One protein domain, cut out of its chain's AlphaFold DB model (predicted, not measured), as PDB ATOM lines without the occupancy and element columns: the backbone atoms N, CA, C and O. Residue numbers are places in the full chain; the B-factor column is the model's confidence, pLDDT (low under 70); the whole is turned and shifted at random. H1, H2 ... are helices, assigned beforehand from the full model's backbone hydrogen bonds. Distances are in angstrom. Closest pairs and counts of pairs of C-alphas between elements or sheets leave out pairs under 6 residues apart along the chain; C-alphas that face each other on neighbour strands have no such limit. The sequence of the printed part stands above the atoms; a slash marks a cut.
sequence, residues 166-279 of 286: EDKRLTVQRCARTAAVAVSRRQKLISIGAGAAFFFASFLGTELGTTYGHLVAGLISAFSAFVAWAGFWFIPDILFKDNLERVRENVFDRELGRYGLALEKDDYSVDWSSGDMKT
ATOM      1  N   GLU A 166     210.696 179.221 198.877       92.75
ATOM      2  CA  GLU A 166     210.569 178.271 197.770       92.75
ATOM      3  C   GLU A 166     210.228 176.861 198.256       92.75
ATOM      4  O   GLU A 166     209.281 176.254 197.751       92.75
ATOM      5  N   ASP A 167     210.927 176.356 199.277       93.88
ATOM      6  CA  ASP A 167     210.665 175.021 199.827       93.88
ATOM      7  C   ASP A 167     209.252 174.910 200.424       93.88
ATOM      8  O   ASP A 167     208.529 173.935 200.185       93.88
ATOM      9  N   LYS A 168     208.788 175.966 201.110       91.88
ATOM     10  CA  LYS A 168     207.391 176.077 201.555       91.88
ATOM     11  C   LYS A 168     206.421 176.031 200.378       91.88
ATOM     12  O   LYS A 168     205.489 175.227 200.394       91.88
ATOM     13  N   ARG A 169     206.651 176.829 199.329       89.56
ATOM     14  CA  ARG A 169     205.793 176.859 198.132       89.56
ATOM     15  C   ARG A 169     205.693 175.480 197.475       89.56
ATOM     16  O   ARG A 169     204.589 175.028 197.165       89.56
ATOM     17  N   LEU A 170     206.820 174.786 197.315       92.00
ATOM     18  CA  LEU A 170     206.864 173.425 196.771       92.00
ATOM     19  C   LEU A 170     206.120 172.428 197.669       92.00
ATOM     20  O   LEU A 170     205.394 171.565 197.171       92.00
ATOM     21  N   THR A 171     206.265 172.549 198.988       92.19
ATOM     22  CA  THR A 171     205.583 171.687 199.961       92.19
ATOM     23  C   THR A 171     204.069 171.867 199.904       92.19
ATOM     24  O   THR A 171     203.334 170.879 199.822       92.19
ATOM     25  N   VAL A 172     203.579 173.106 199.849       91.50
ATOM     26  CA  VAL A 172     202.142 173.367 199.716       91.50
ATOM     27  C   VAL A 172     201.618 172.900 198.353       91.50
ATOM     28  O   VAL A 172     200.547 172.299 198.297       91.50
ATOM     29  N   GLN A 173     202.378 173.056 197.261       90.75
ATOM     30  CA  GLN A 173     201.993 172.511 195.949       90.75
ATOM     31  C   GLN A 173     201.853 170.978 195.988       90.75
ATOM     32  O   GLN A 173     200.906 170.414 195.431       90.75
ATOM     33  N   ARG A 174     202.748 170.277 196.699       92.31
ATOM     34  CA  ARG A 174     202.622 168.826 196.936       92.31
ATOM     35  C   ARG A 174     201.365 168.494 197.752       92.31
ATOM     36  O   ARG A 174     200.671 167.530 197.419       92.31
ATOM     37  N   CYS A 175     201.032 169.292 198.767       92.19
ATOM     38  CA  CYS A 175     199.799 169.135 199.550       92.19
ATOM     39  C   CYS A 175     198.541 169.343 198.685       92.19
ATOM     40  O   CYS A 175     197.612 168.539 198.729       92.19
ATOM     41  N   ALA A 176     198.530 170.359 197.822       91.25
ATOM     42  CA  ALA A 176     197.424 170.612 196.899       91.25
ATOM     43  C   ALA A 176     197.243 169.450 195.909       91.25
ATOM     44  O   ALA A 176     196.132 168.948 195.716       91.25
ATOM     45  N   ARG A 177     198.346 168.945 195.338       90.62
ATOM     46  CA  ARG A 177     198.320 167.808 194.407       90.62
ATOM     47  C   ARG A 177     197.828 166.525 195.075       90.62
ATOM     48  O   ARG A 177     197.045 165.787 194.482       90.62
ATOM     49  N   THR A 178     198.264 166.247 196.302       91.94
ATOM     50  CA  THR A 178     197.797 165.073 197.059       91.94
ATOM     51  C   THR A 178     196.310 165.176 197.406       91.94
ATOM     52  O   THR A 178     195.591 164.186 197.244       91.94
ATOM     53  N   ALA A 179     195.818 166.366 197.763       91.44
ATOM     54  CA  ALA A 179     194.391 166.619 197.956       91.44
ATOM     55  C   ALA A 179     193.584 166.411 196.659       91.44
ATOM     56  O   ALA A 179     192.585 165.690 196.669       91.44
ATOM     57  N   ALA A 180     194.050 166.935 195.520       90.19
ATOM     58  CA  ALA A 180     193.405 166.735 194.218       90.19
ATOM     59  C   ALA A 180     193.350 165.247 193.809       90.19
ATOM     60  O   ALA A 180     192.321 164.740 193.349       90.19
ATOM     61  N   VAL A 181     194.434 164.497 194.044       91.12
ATOM     62  CA  VAL A 181     194.460 163.042 193.815       91.12
ATOM     63  C   VAL A 181     193.480 162.313 194.744       91.12
ATOM     64  O   VAL A 181     192.805 161.380 194.310       91.12
ATOM     65  N   ALA A 182     193.346 162.728 196.005       90.94
ATOM     66  CA  ALA A 182     192.380 162.131 196.927       90.94
ATOM     67  C   ALA A 182     190.923 162.370 196.486       90.94
ATOM     68  O   ALA A 182     190.110 161.443 196.529       90.94
ATOM     69  N   VAL A 183     190.608 163.579 196.009       89.94
ATOM     70  CA  VAL A 183     189.281 163.938 195.482       89.94
ATOM     71  C   VAL A 183     188.960 163.135 194.228       89.94
ATOM     72  O   VAL A 183     187.930 162.468 194.193       89.94
ATOM     73  N   SER A 184     189.861 163.106 193.240       88.19
ATOM     74  CA  SER A 184     189.652 162.336 192.001       88.19
ATOM     75  C   SER A 184     189.475 160.835 192.260       88.19
ATOM     76  O   SER A 184     188.660 160.184 191.607       88.19
ATOM     77  N   ARG A 185     190.176 160.265 193.253       90.12
ATOM     78  CA  ARG A 185     189.944 158.878 193.695       90.12
ATOM     79  C   ARG A 185     188.546 158.692 194.281       90.12
ATOM     80  O   ARG A 185     187.885 157.717 193.937       90.12
ATOM     81  N   ARG A 186     188.076 159.610 195.135       88.62
ATOM     82  CA  ARG A 186     186.710 159.539 195.681       88.62
ATOM     83  C   ARG A 186     185.644 159.731 194.611       88.62
ATOM     84  O   ARG A 186     184.679 158.983 194.616       88.62
ATOM     85  N   GLN A 187     185.835 160.662 193.682       87.88
ATOM     86  CA  GLN A 187     184.920 160.890 192.563       87.88
ATOM     87  C   GLN A 187     184.792 159.629 191.698       87.88
ATOM     88  O   GLN A 187     183.676 159.215 191.405       87.88
ATOM     89  N   LYS A 188     185.910 158.948 191.393       87.25
ATOM     90  CA  LYS A 188     185.899 157.639 190.712       87.25
ATOM     91  C   LYS A 188     185.151 156.565 191.507       87.25
ATOM     92  O   LYS A 188     184.411 155.785 190.926       87.25
ATOM     93  N   LEU A 189     185.326 156.508 192.827       88.31
ATOM     94  CA  LEU A 189     184.595 155.549 193.665       88.31
ATOM     95  C   LEU A 189     183.090 155.849 193.708       88.31
ATOM     96  O   LEU A 189     182.290 154.921 193.645       88.31
ATOM     97  N   ILE A 190     182.706 157.126 193.779       86.69
ATOM     98  CA  ILE A 190     181.303 157.558 193.750       86.69
ATOM     99  C   ILE A 190     180.684 157.253 192.386       86.69
ATOM    100  O   ILE A 190     179.575 156.728 192.344       86.69
ATOM    101  N   SER A 191     181.385 157.516 191.279       82.81
ATOM    102  CA  SER A 191     180.871 157.223 189.936       82.81
ATOM    103  C   SER A 191     180.731 155.720 189.687       82.81
ATOM    104  O   SER A 191     179.705 155.289 189.164       82.81
ATOM    105  N   ILE A 192     181.695 154.906 190.138       85.81
ATOM    106  CA  ILE A 192     181.589 153.438 190.110       85.81
ATOM    107  C   ILE A 192     180.416 152.968 190.980       85.81
ATOM    108  O   ILE A 192     179.624 152.142 190.536       85.81
ATOM    109  N   GLY A 193     180.272 153.504 192.197       86.44
ATOM    110  CA  GLY A 193     179.190 153.145 193.117       86.44
ATOM    111  C   GLY A 193     177.804 153.513 192.584       86.44
ATOM    112  O   GLY A 193     176.890 152.694 192.637       86.44
ATOM    113  N   ALA A 194     177.657 154.707 192.008       83.75
ATOM    114  CA  ALA A 194     176.428 155.142 191.355       83.75
ATOM    115  C   ALA A 194     176.112 154.265 190.135       83.75
ATOM    116  O   ALA A 194     174.989 153.784 190.006       83.75
ATOM    117  N   GLY A 195     177.108 153.992 189.284       81.38
ATOM    118  CA  GLY A 195     176.961 153.094 188.138       81.38
ATOM    119  C   GLY A 195     176.516 151.688 188.549       81.38
ATOM    120  O   GLY A 195     175.587 151.142 187.959       81.38
ATOM    121  N   ALA A 196     177.108 151.133 189.610       84.69
ATOM    122  CA  ALA A 196     176.703 149.848 190.172       84.69
ATOM    123  C   ALA A 196     175.265 149.885 190.717       84.69
ATOM    124  O   ALA A 196     174.489 148.979 190.428       84.69
ATOM    125  N   ALA A 197     174.877 150.932 191.451       83.06
ATOM    126  CA  ALA A 197     173.518 151.077 191.979       83.06
ATOM    127  C   ALA A 197     172.463 151.156 190.863       83.06
ATOM    128  O   ALA A 197     171.438 150.479 190.940       83.06
ATOM    129  N   PHE A 198     172.735 151.919 189.797       80.00
ATOM    130  CA  PHE A 198     171.877 151.964 188.610       80.00
ATOM    131  C   PHE A 198     171.802 150.604 187.908       80.00
ATOM    132  O   PHE A 198     170.709 150.169 187.551       80.00
ATOM    133  N   PHE A 199     172.930 149.903 187.754       80.56
ATOM    134  CA  PHE A 199     172.961 148.557 187.176       80.56
ATOM    135  C   PHE A 199     172.101 147.567 187.979       80.56
ATOM    136  O   PHE A 199     171.275 146.860 187.403       80.56
ATOM    137  N   PHE A 200     172.232 147.565 189.310       82.50
ATOM    138  CA  PHE A 200     171.416 146.732 190.198       82.50
ATOM    139  C   PHE A 200     169.923 147.081 190.127       82.50
ATOM    140  O   PHE A 200     169.092 146.175 190.094       82.50
ATOM    141  N   ALA A 201     169.567 148.367 190.065       79.69
ATOM    142  CA  ALA A 201     168.176 148.799 189.937       79.69
ATOM    143  C   ALA A 201     167.543 148.330 188.615       79.69
ATOM    144  O   ALA A 201     166.421 147.822 188.620       79.69
ATOM    145  N   SER A 202     168.274 148.434 187.498       75.00
ATOM    146  CA  SER A 202     167.822 147.919 186.199       75.00
ATOM    147  C   SER A 202     167.635 146.399 186.219       75.00
ATOM    148  O   SER A 202     166.621 145.908 185.730       75.00
ATOM    149  N   PHE A 203     168.570 145.659 186.826       79.81
ATOM    150  CA  PHE A 203     168.484 144.202 186.952       79.81
ATOM    151  C   PHE A 203     167.263 143.757 187.780       79.81
ATOM    152  O   PHE A 203     166.491 142.901 187.348       79.81
ATOM    153  N   LEU A 204     167.019 144.389 188.932       80.88
ATOM    154  CA  LEU A 204     165.836 144.108 189.756       80.88
ATOM    155  C   LEU A 204     164.525 144.450 189.032       80.88
ATOM    156  O   LEU A 204     163.538 143.729 189.168       80.88
ATOM    157  N   GLY A 205     164.518 145.521 188.233       74.75
ATOM    158  CA  GLY A 205     163.364 145.907 187.420       74.75
ATOM    159  C   GLY A 205     162.998 144.874 186.350       74.75
ATOM    160  O   GLY A 205     161.817 144.718 186.044       74.75
ATOM    161  N   THR A 206     163.979 144.144 185.807       72.44
ATOM    162  CA  THR A 206     163.724 143.088 184.812       72.44
ATOM    163  C   THR A 206     163.159 141.797 185.409       72.44
ATOM    164  O   THR A 206     162.377 141.124 184.744       72.44
ATOM    165  N   GLU A 207     163.503 141.467 186.656       74.56
ATOM    166  CA  GLU A 207     163.053 140.242 187.343       74.56
ATOM    167  C   GLU A 207     161.599 140.330 187.848       74.56
ATOM    168  O   GLU A 207     160.877 139.338 187.855       74.56
ATOM    169  N   LEU A 208     161.106 141.523 188.204       74.31
ATOM    170  CA  LEU A 208     159.741 141.734 188.729       74.31
ATOM    171  C   LEU A 208     158.644 141.754 187.633       74.31
ATOM    172  O   LEU A 208     157.630 142.445 187.753       74.31
ATOM    173  N   GLY A 209     158.852 140.998 186.552       59.19
ATOM    174  CA  GLY A 209     158.081 140.997 185.307       59.19
ATOM    175  C   GLY A 209     156.558 140.944 185.468       59.19
ATOM    176  O   GLY A 209     155.965 139.905 185.744       59.19
ATOM    177  N   THR A 210     155.909 142.069 185.177       63.97
ATOM    178  CA  THR A 210     154.492 142.127 184.792       63.97
ATOM    179  C   THR A 210     154.398 142.313 183.276       63.97
ATOM    180  O   THR A 210     155.363 142.717 182.635       63.97
ATOM    181  N   THR A 211     153.251 142.040 182.656       65.25
ATOM    182  CA  THR A 211     153.037 142.128 181.194       65.25
ATOM    183  C   THR A 211     153.225 143.538 180.600       65.25
ATOM    184  O   THR A 211     153.436 143.666 179.398       65.25
ATOM    185  N   TYR A 212     153.242 144.591 181.428       65.94
ATOM    186  CA  TYR A 212     153.664 145.958 181.058       65.94
ATOM    187  C   TYR A 212     155.184 146.193 181.179       65.94
ATOM    188  O   TYR A 212     155.709 147.223 180.749       65.94
ATOM    189  N   GLY A 213     155.900 145.224 181.740       65.81
ATOM    190  CA  GLY A 213     157.308 145.284 182.096       65.81
ATOM    191  C   GLY A 213     158.245 145.373 180.904       65.81
ATOM    192  O   GLY A 213     159.264 146.023 181.030       65.81
ATOM    193  N   HIS A 214     157.919 144.828 179.728       70.75
ATOM    194  CA  HIS A 214     158.841 144.894 178.581       70.75
ATOM    195  C   HIS A 214     158.974 146.303 177.986       70.75
ATOM    196  O   HIS A 214     160.072 146.719 177.621       70.75
ATOM    197  N   LEU A 215     157.875 147.062 177.924       74.62
ATOM    198  CA  LEU A 215     157.876 148.429 177.390       74.62
ATOM    199  C   LEU A 215     158.507 149.399 178.401       74.62
ATOM    200  O   LEU A 215     159.341 150.229 178.043       74.62
ATOM    201  N   VAL A 216     158.177 149.222 179.685       73.75
ATOM    202  CA  VAL A 216     158.798 149.963 180.791       73.75
ATOM    203  C   VAL A 216     160.285 149.613 180.920       73.75
ATOM    204  O   VAL A 216     161.100 150.517 181.057       73.75
ATOM    205  N   ALA A 217     160.673 148.343 180.781       71.12
ATOM    206  CA  ALA A 217     162.070 147.916 180.802       71.12
ATOM    207  C   ALA A 217     162.862 148.480 179.620       71.12
ATOM    208  O   ALA A 217     164.000 148.883 179.820       71.12
ATOM    209  N   GLY A 218     162.277 148.577 178.420       77.19
ATOM    210  CA  GLY A 218     162.926 149.211 177.267       77.19
ATOM    211  C   GLY A 218     163.139 150.719 177.449       77.19
ATOM    212  O   GLY A 218     164.198 151.247 177.111       77.19
ATOM    213  N   LEU A 219     162.166 151.423 178.037       80.12
ATOM    214  CA  LEU A 219     162.312 152.847 178.366       80.12
ATOM    215  C   LEU A 219     163.319 153.071 179.498       80.12
ATOM    216  O   LEU A 219     164.150 153.970 179.397       80.12
ATOM    217  N   ILE A 220     163.299 152.234 180.538       76.31
ATOM    218  CA  ILE A 220     164.291 152.263 181.617       76.31
ATOM    219  C   ILE A 220     165.672 151.905 181.071       76.31
ATOM    220  O   ILE A 220     166.638 152.559 181.443       76.31
ATOM    221  N   SER A 221     165.800 150.942 180.154       74.75
ATOM    222  CA  SER A 221     167.096 150.594 179.571       74.75
ATOM    223  C   SER A 221     167.630 151.738 178.713       74.75
ATOM    224  O   SER A 221     168.782 152.119 178.878       74.75
ATOM    225  N   ALA A 222     166.802 152.349 177.861       79.44
ATOM    226  CA  ALA A 222     167.195 153.498 177.047       79.44
ATOM    227  C   ALA A 222     167.540 154.727 177.906       79.44
ATOM    228  O   ALA A 222     168.558 155.378 177.671       79.44
ATOM    229  N   PHE A 223     166.750 155.009 178.947       79.00
ATOM    230  CA  PHE A 223     167.028 156.083 179.896       79.00
ATOM    231  C   PHE A 223     168.272 155.785 180.735       79.00
ATOM    232  O   PHE A 223     169.090 156.670 180.931       79.00
ATOM    233  N   SER A 224     168.485 154.540 181.164       73.06
ATOM    234  CA  SER A 224     169.694 154.122 181.878       73.06
ATOM    235  C   SER A 224     170.933 154.177 180.988       73.06
ATOM    236  O   SER A 224     171.981 154.568 181.473       73.06
ATOM    237  N   ALA A 225     170.822 153.879 179.690       77.12
ATOM    238  CA  ALA A 225     171.910 154.024 178.728       77.12
ATOM    239  C   ALA A 225     172.221 155.505 178.477       77.12
ATOM    240  O   ALA A 225     173.385 155.893 178.440       77.12
ATOM    241  N   PHE A 226     171.191 156.350 178.389       79.12
ATOM    242  CA  PHE A 226     171.344 157.796 178.281       79.12
ATOM    243  C   PHE A 226     171.929 158.416 179.558       79.12
ATOM    244  O   PHE A 226     172.842 159.226 179.474       79.12
ATOM    245  N   VAL A 227     171.477 158.006 180.743       74.25
ATOM    246  CA  VAL A 227     172.016 158.445 182.041       74.25
ATOM    247  C   VAL A 227     173.412 157.865 182.281       74.25
ATOM    248  O   VAL A 227     174.269 158.554 182.819       74.25
ATOM    249  N   ALA A 228     173.705 156.649 181.831       73.12
ATOM    250  CA  ALA A 228     175.057 156.097 181.860       73.12
ATOM    251  C   ALA A 228     175.987 156.818 180.873       73.12
ATOM    252  O   ALA A 228     177.178 156.926 181.130       73.12
ATOM    253  N   TRP A 229     175.471 157.341 179.763       76.50
ATOM    254  CA  TRP A 229     176.271 158.083 178.793       76.50
ATOM    255  C   TRP A 229     176.470 159.552 179.198       76.50
ATOM    256  O   TRP A 229     177.603 160.018 179.304       76.50
ATOM    257  N   ALA A 230     175.384 160.274 179.480       71.25
ATOM    258  CA  ALA A 230     175.393 161.695 179.829       71.25
ATOM    259  C   ALA A 230     175.648 161.936 181.325       71.25
ATOM    260  O   ALA A 230     176.367 162.854 181.718       71.25
ATOM    261  N   GLY A 231     175.056 161.107 182.179       63.53
ATOM    262  CA  GLY A 231     175.058 161.293 183.624       63.53
ATOM    263  C   GLY A 231     176.291 160.742 184.335       63.53
ATOM    264  O   GLY A 231     176.707 161.313 185.339       63.53
ATOM    265  N   PHE A 232     176.932 159.702 183.795       69.56
ATOM    266  CA  PHE A 232     178.161 159.137 184.369       69.56
ATOM    267  C   PHE A 232     179.292 160.169 184.490       69.56
ATOM    268  O   PHE A 232     180.096 160.087 185.419       69.56
ATOM    269  N   TRP A 233     179.317 161.162 183.598       68.31
ATOM    270  CA  TRP A 233     180.332 162.214 183.599       68.31
ATOM    271  C   TRP A 233     179.909 163.486 184.348       68.31
ATOM    272  O   TRP A 233     180.762 164.102 184.972       68.31
ATOM    273  N   PHE A 234     178.623 163.866 184.345       74.44
ATOM    274  CA  PHE A 234     178.174 165.156 184.906       74.44
ATOM    275  C   PHE A 234     177.464 165.079 186.265       74.44
ATOM    276  O   PHE A 234     177.507 166.036 187.037       74.44
ATOM    277  N   ILE A 235     176.796 163.968 186.587       74.62
ATOM    278  CA  ILE A 235     175.984 163.862 187.813       74.62
ATOM    279  C   ILE A 235     176.831 163.921 189.092       74.62
ATOM    280  O   ILE A 235     176.406 164.601 190.032       74.62
ATOM    281  N   PRO A 236     178.013 163.271 189.170       73.31
ATOM    282  CA  PRO A 236     178.843 163.355 190.368       73.31
ATOM    283  C   PRO A 236     179.239 164.796 190.707       73.31
ATOM    284  O   PRO A 236     179.249 165.167 191.880       73.31
ATOM    285  N   ASP A 237     179.492 165.614 189.687       77.31
ATOM    286  CA  ASP A 237     179.984 166.979 189.860       77.31
ATOM    287  C   ASP A 237     178.894 167.932 190.341       77.31
ATOM    288  O   ASP A 237     179.178 168.823 191.132       77.31
ATOM    289  N   ILE A 238     177.640 167.731 189.923       81.19
ATOM    290  CA  ILE A 238     176.519 168.587 190.339       81.19
ATOM    291  C   ILE A 238     176.029 168.206 191.740       81.19
ATOM    292  O   ILE A 238     175.769 169.084 192.559       81.19
ATOM    293  N   LEU A 239     175.903 166.906 192.035       82.00
ATOM    294  CA  LEU A 239     175.305 166.446 193.293       82.00
ATOM    295  C   LEU A 239     176.280 166.428 194.471       82.00
ATOM    296  O   LEU A 239     175.852 166.559 195.616       82.00
ATOM    297  N   PHE A 240     177.577 166.243 194.219       87.12
ATOM    298  CA  PHE A 240     178.566 166.078 195.285       87.12
ATOM    299  C   PHE A 240     179.595 167.199 195.346       87.12
ATOM    300  O   PHE A 240     180.564 167.043 196.086       87.12
ATOM    301  N   LYS A 241     179.392 168.319 194.640       87.06
ATOM    302  CA  LYS A 241     180.333 169.446 194.630       87.06
ATOM    303  C   LYS A 241     180.760 169.848 196.042       87.06
ATOM    304  O   LYS A 241     181.929 169.705 196.383       87.06
ATOM    305  N   ASP A 242     179.801 170.197 196.894       89.00
ATOM    306  CA  ASP A 242     180.068 170.679 198.255       89.00
ATOM    307  C   ASP A 242     180.764 169.618 199.124       89.00
ATOM    308  O   ASP A 242     181.644 169.916 199.932       89.00
ATOM    309  N   ASN A 243     180.403 168.342 198.948       90.31
ATOM    310  CA  ASN A 243     181.022 167.243 199.689       90.31
ATOM    311  C   ASN A 243     182.452 166.962 199.206       90.31
ATOM    312  O   ASN A 243     183.327 166.681 200.025       90.31
ATOM    313  N   LEU A 244     182.709 167.033 197.898       88.62
ATOM    314  CA  LEU A 244     184.045 166.878 197.327       88.62
ATOM    315  C   LEU A 244     184.945 168.057 197.710       88.62
ATOM    316  O   LEU A 244     186.103 167.826 198.052       88.62
ATOM    317  N   GLU A 245     184.409 169.279 197.742       90.38
ATOM    318  CA  GLU A 245     185.106 170.476 198.226       90.38
ATOM    319  C   GLU A 245     185.487 170.340 199.705       90.38
ATOM    320  O   GLU A 245     186.666 170.463 200.036       90.38
ATOM    321  N   ARG A 246     184.556 169.934 200.579       92.12
ATOM    322  CA  ARG A 246     184.864 169.663 201.998       92.12
ATOM    323  C   ARG A 246     185.921 168.580 202.175       92.12
ATOM    324  O   ARG A 246     186.779 168.676 203.046       92.12
ATOM    325  N   VAL A 247     185.870 167.508 201.384       91.94
ATOM    326  CA  VAL A 247     186.887 166.448 201.451       91.94
ATOM    327  C   VAL A 247     188.247 166.969 201.001       91.94
ATOM    328  O   VAL A 247     189.252 166.629 201.621       91.94
ATOM    329  N   ARG A 248     188.280 167.776 199.940       92.25
ATOM    330  CA  ARG A 248     189.494 168.410 199.428       92.25
ATOM    331  C   ARG A 248     190.142 169.280 200.493       92.25
ATOM    332  O   ARG A 248     191.318 169.083 200.776       92.25
ATOM    333  N   GLU A 249     189.364 170.169 201.105       92.69
ATOM    334  CA  GLU A 249     189.814 171.058 202.177       92.69
ATOM    335  C   GLU A 249     190.299 170.266 203.390       92.69
ATOM    336  O   GLU A 249     191.419 170.470 203.833       92.69
ATOM    337  N   ASN A 250     189.542 169.267 203.852       94.69
ATOM    338  CA  ASN A 250     189.952 168.435 204.986       94.69
ATOM    339  C   ASN A 250     191.254 167.660 204.728       94.69
ATOM    340  O   ASN A 250     192.073 167.492 205.632       94.69
ATOM    341  N   VAL A 251     191.447 167.134 203.513       93.94
ATOM    342  CA  VAL A 251     192.694 166.440 203.153       93.94
ATOM    343  C   VAL A 251     193.840 167.438 203.054       93.94
ATOM    344  O   VAL A 251     194.910 167.159 203.584       93.94
ATOM    345  N   PHE A 252     193.613 168.589 202.425       94.25
ATOM    346  CA  PHE A 252     194.609 169.647 202.304       94.25
ATOM    347  C   PHE A 252     195.048 170.176 203.672       94.25
ATOM    348  O   PHE A 252     196.242 170.186 203.949       94.25
ATOM    349  N   ASP A 253     194.107 170.494 204.559       94.75
ATOM    350  CA  ASP A 253     194.371 170.983 205.916       94.75
ATOM    351  C   ASP A 253     195.113 169.948 206.755       94.75
ATOM    352  O   ASP A 253     196.036 170.275 207.502       94.75
ATOM    353  N   ARG A 254     194.764 168.668 206.597       95.81
ATOM    354  CA  ARG A 254     195.466 167.577 207.273       95.81
ATOM    355  C   ARG A 254     196.901 167.422 206.776       95.81
ATOM    356  O   ARG A 254     197.790 167.195 207.594       95.81
ATOM    357  N   GLU A 255     197.139 167.496 205.465       93.75
ATOM    358  CA  GLU A 255     198.502 167.419 204.923       93.75
ATOM    359  C   GLU A 255     199.307 168.683 205.278       93.75
ATOM    360  O   GLU A 255     200.434 168.550 205.746       93.75
ATOM    361  N   LEU A 256     198.725 169.885 205.209       94.00
ATOM    362  CA  LEU A 256     199.356 171.117 205.709       94.00
ATOM    363  C   LEU A 256     199.727 171.012 207.191       94.00
ATOM    364  O   LEU A 256     200.836 171.380 207.580       94.00
ATOM    365  N   GLY A 257     198.829 170.465 208.013       94.38
ATOM    366  CA  GLY A 257     199.069 170.224 209.434       94.38
ATOM    367  C   GLY A 257     200.242 169.276 209.688       94.38
ATOM    368  O   GLY A 257     201.024 169.512 210.606       94.38
ATOM    369  N   ARG A 258     200.435 168.252 208.844       94.94
ATOM    370  CA  ARG A 258     201.599 167.350 208.939       94.94
ATOM    371  C   ARG A 258     202.927 168.049 208.672       94.94
ATOM    372  O   ARG A 258     203.930 167.650 209.255       94.94
ATOM    373  N   TYR A 259     202.931 169.073 207.822       93.31
ATOM    374  CA  TYR A 259     204.116 169.886 207.535       93.31
ATOM    375  C   TYR A 259     204.235 171.127 208.435       93.31
ATOM    376  O   TYR A 259     205.158 171.915 208.259       93.31
ATOM    377  N   GLY A 260     203.328 171.311 209.404       93.75
ATOM    378  CA  GLY A 260     203.338 172.463 210.309       93.75
ATOM    379  C   GLY A 260     202.935 173.791 209.654       93.75
ATOM    380  O   GLY A 260     203.183 174.845 210.228       93.75
ATOM    381  N   LEU A 261     202.301 173.757 208.477       93.31
ATOM    382  CA  LEU A 261     201.923 174.940 207.688       93.31
ATOM    383  C   LEU A 261     200.451 175.348 207.871       93.31
ATOM    384  O   LEU A 261     199.931 176.164 207.119       93.31
ATOM    385  N   ALA A 262     199.757 174.788 208.865       90.62
ATOM    386  CA  ALA A 262     198.329 175.044 209.078       90.62
ATOM    387  C   ALA A 262     198.012 176.517 209.404       90.62
ATOM    388  O   ALA A 262     196.948 177.000 209.033       90.62
ATOM    389  N   LEU A 263     198.933 177.228 210.068       89.00
ATOM    390  CA  LEU A 263     198.767 178.644 210.427       89.00
ATOM    391  C   LEU A 263     198.953 179.595 209.236       89.00
ATOM    392  O   LEU A 263     198.457 180.712 209.277       89.00
ATOM    393  N   GLU A 264     199.645 179.152 208.184       87.62
ATOM    394  CA  GLU A 264     199.958 179.958 206.992       87.62
ATOM    395  C   GLU A 264     198.962 179.691 205.851       87.62
ATOM    396  O   GLU A 264     199.151 180.154 204.732       87.62
ATOM    397  N   LYS A 265     197.890 178.925 206.103       87.56
ATOM    398  CA  LYS A 265     196.897 178.552 205.082       87.56
ATOM    399  C   LYS A 265     196.307 179.777 204.374       87.56
ATOM    400  O   LYS A 265     196.112 179.734 203.163       87.56
ATOM    401  N   ASP A 266     196.065 180.852 205.120       88.06
ATOM    402  CA  ASP A 266     195.426 182.076 204.621       88.06
ATOM    403  C   ASP A 266     196.328 182.914 203.695       88.06
ATOM    404  O   ASP A 266     195.836 183.849 203.056       88.06
ATOM    405  N   ASP A 267     197.618 182.571 203.601       86.38
ATOM    406  CA  ASP A 267     198.601 183.226 202.729       86.38
ATOM    407  C   ASP A 267     198.681 182.570 201.338       86.38
ATOM    408  O   ASP A 267     199.405 183.032 200.451       86.38
ATOM    409  N   TYR A 268     197.942 181.475 201.120       85.38
ATOM    410  CA  TYR A 268     197.990 180.702 199.884       85.38
ATOM    411  C   TYR A 268     196.606 180.565 199.244       85.38
ATOM    412  O   TYR A 268     195.694 179.964 199.809       85.38
ATOM    413  N   SER A 269     196.477 181.032 197.998       86.62
ATOM    414  CA  SER A 269     195.301 180.788 197.160       86.62
ATOM    415  C   SER A 269     195.594 179.634 196.197       86.62
ATOM    416  O   SER A 269     196.461 179.706 195.318       86.62
ATOM    417  N   VAL A 270     194.917 178.504 196.398       86.62
ATOM    418  CA  VAL A 270     195.087 177.313 195.553       86.62
ATOM    419  C   VAL A 270     194.022 177.323 194.465       86.62
ATOM    420  O   VAL A 270     192.830 177.217 194.759       86.62
ATOM    421  N   ASP A 271     194.442 177.397 193.201       87.56
ATOM    422  CA  ASP A 271     193.536 177.176 192.081       87.56
ATOM    423  C   ASP A 271     193.358 175.670 191.877       87.56
ATOM    424  O   ASP A 271     194.178 174.963 191.290       87.56
ATOM    425  N   TRP A 272     192.247 175.157 192.392       84.19
ATOM    426  CA  TRP A 272     191.934 173.735 192.353       84.19
ATOM    427  C   TRP A 272     191.652 173.186 190.952       84.19
ATOM    428  O   TRP A 272     191.620 171.966 190.794       84.19
ATOM    429  N   SER A 273     191.415 174.050 189.961       79.06
ATOM    430  CA  SER A 273     191.128 173.625 188.588       79.06
ATOM    431  C   SER A 273     192.398 173.246 187.825       79.06
ATOM    432  O   SER A 273     192.423 172.236 187.123       79.06
ATOM    433  N   SER A 274     193.468 174.013 188.022       75.50
ATOM    434  CA  SER A 274     194.796 173.775 187.451       75.50
ATOM    435  C   SER A 274     195.676 172.921 188.368       75.50
ATOM    436  O   SER A 274     196.593 172.244 187.905       75.50
ATOM    437  N   GLY A 275     195.395 172.922 189.676       65.69
ATOM    438  CA  GLY A 275     196.320 172.409 190.685       65.69
ATOM    439  C   GLY A 275     197.546 173.312 190.870       65.69
ATOM    440  O   GLY A 275     198.459 172.940 191.613       65.69
ATOM    441  N   ASP A 276     197.561 174.475 190.212       72.12
ATOM    442  CA  ASP A 276     198.597 175.481 190.358       72.12
ATOM    443  C   ASP A 276     198.263 176.416 191.518       72.12
ATOM    444  O   ASP A 276     197.117 176.773 191.794       72.12
ATOM    445  N   MET A 277     199.306 176.817 192.233       71.19
ATOM    446  CA  MET A 277     199.173 177.751 193.337       71.19
ATOM    447  C   MET A 277     199.448 179.169 192.844       71.19
ATOM    448  O   MET A 277     200.524 179.446 192.299       71.19
ATOM    449  N   LYS A 278     198.521 180.081 193.142       74.25
ATOM    450  CA  LYS A 278     198.791 181.514 193.122       74.25
ATOM    451  C   LYS A 278     199.071 181.950 194.554       74.25
ATOM    452  O   LYS A 278     198.189 181.978 195.403       74.25
ATOM    453  N   THR A 279     200.325 182.277 194.840       64.88
ATOM    454  CA  THR A 279     200.641 183.078 196.025       64.88
ATOM    455  C   THR A 279     200.022 184.449 195.808       64.88
ATOM    456  O   THR A 279     200.593 185.288 195.112       64.88
TER     457      THR A 279
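AT A GLANCE: This is residues 166 to 279 of the 286 residues of an uncharacterized protein of Burkholderia sp. ST111 (UniProt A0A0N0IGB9). H1 runs nearly the length of a rod; H2, then H3, fold back along it, with H4 and a looped tail, residues 268 to 279, near its first half. The printed part has 114 residues with four named helices, H1 to H4, and no named strand: all helix. It is extended, radius of gyration of the C-alphas 20.7 A, spanning 69 by 21 by 17 A.

HOW THE PARTS SIT: H1, residues 166 to 207, forms a hairpin with H2, residues 213 to 239; closest are the C-alphas of Ser 191 and Pro 236, 6.5 A. H2 has a kink of 69 degrees near residue 231. H1 touches H3, residues 241 to 258, closest at C-alphas 179 and 252, 5.3 A. H4, residues 262 to 267, only just touches H3, only at the corner, with 3 C-alpha pairs within 8 A. Within hydrogen-bond range are every O i to N i+4 pair in H1 and H3, 18 of 23 in H2, 0 of 2 in H4, where 1 of 3 O i to N i+3 pairs is.

IN THESE COORDINATES: H1 begins at (210.569, 178.271, 197.770) and spans 61.7 A; H4 ends at (198.601, 183.226, 202.729).

THE WHOLE: The printed part has no cut. Low-confidence residues include 209 to 213.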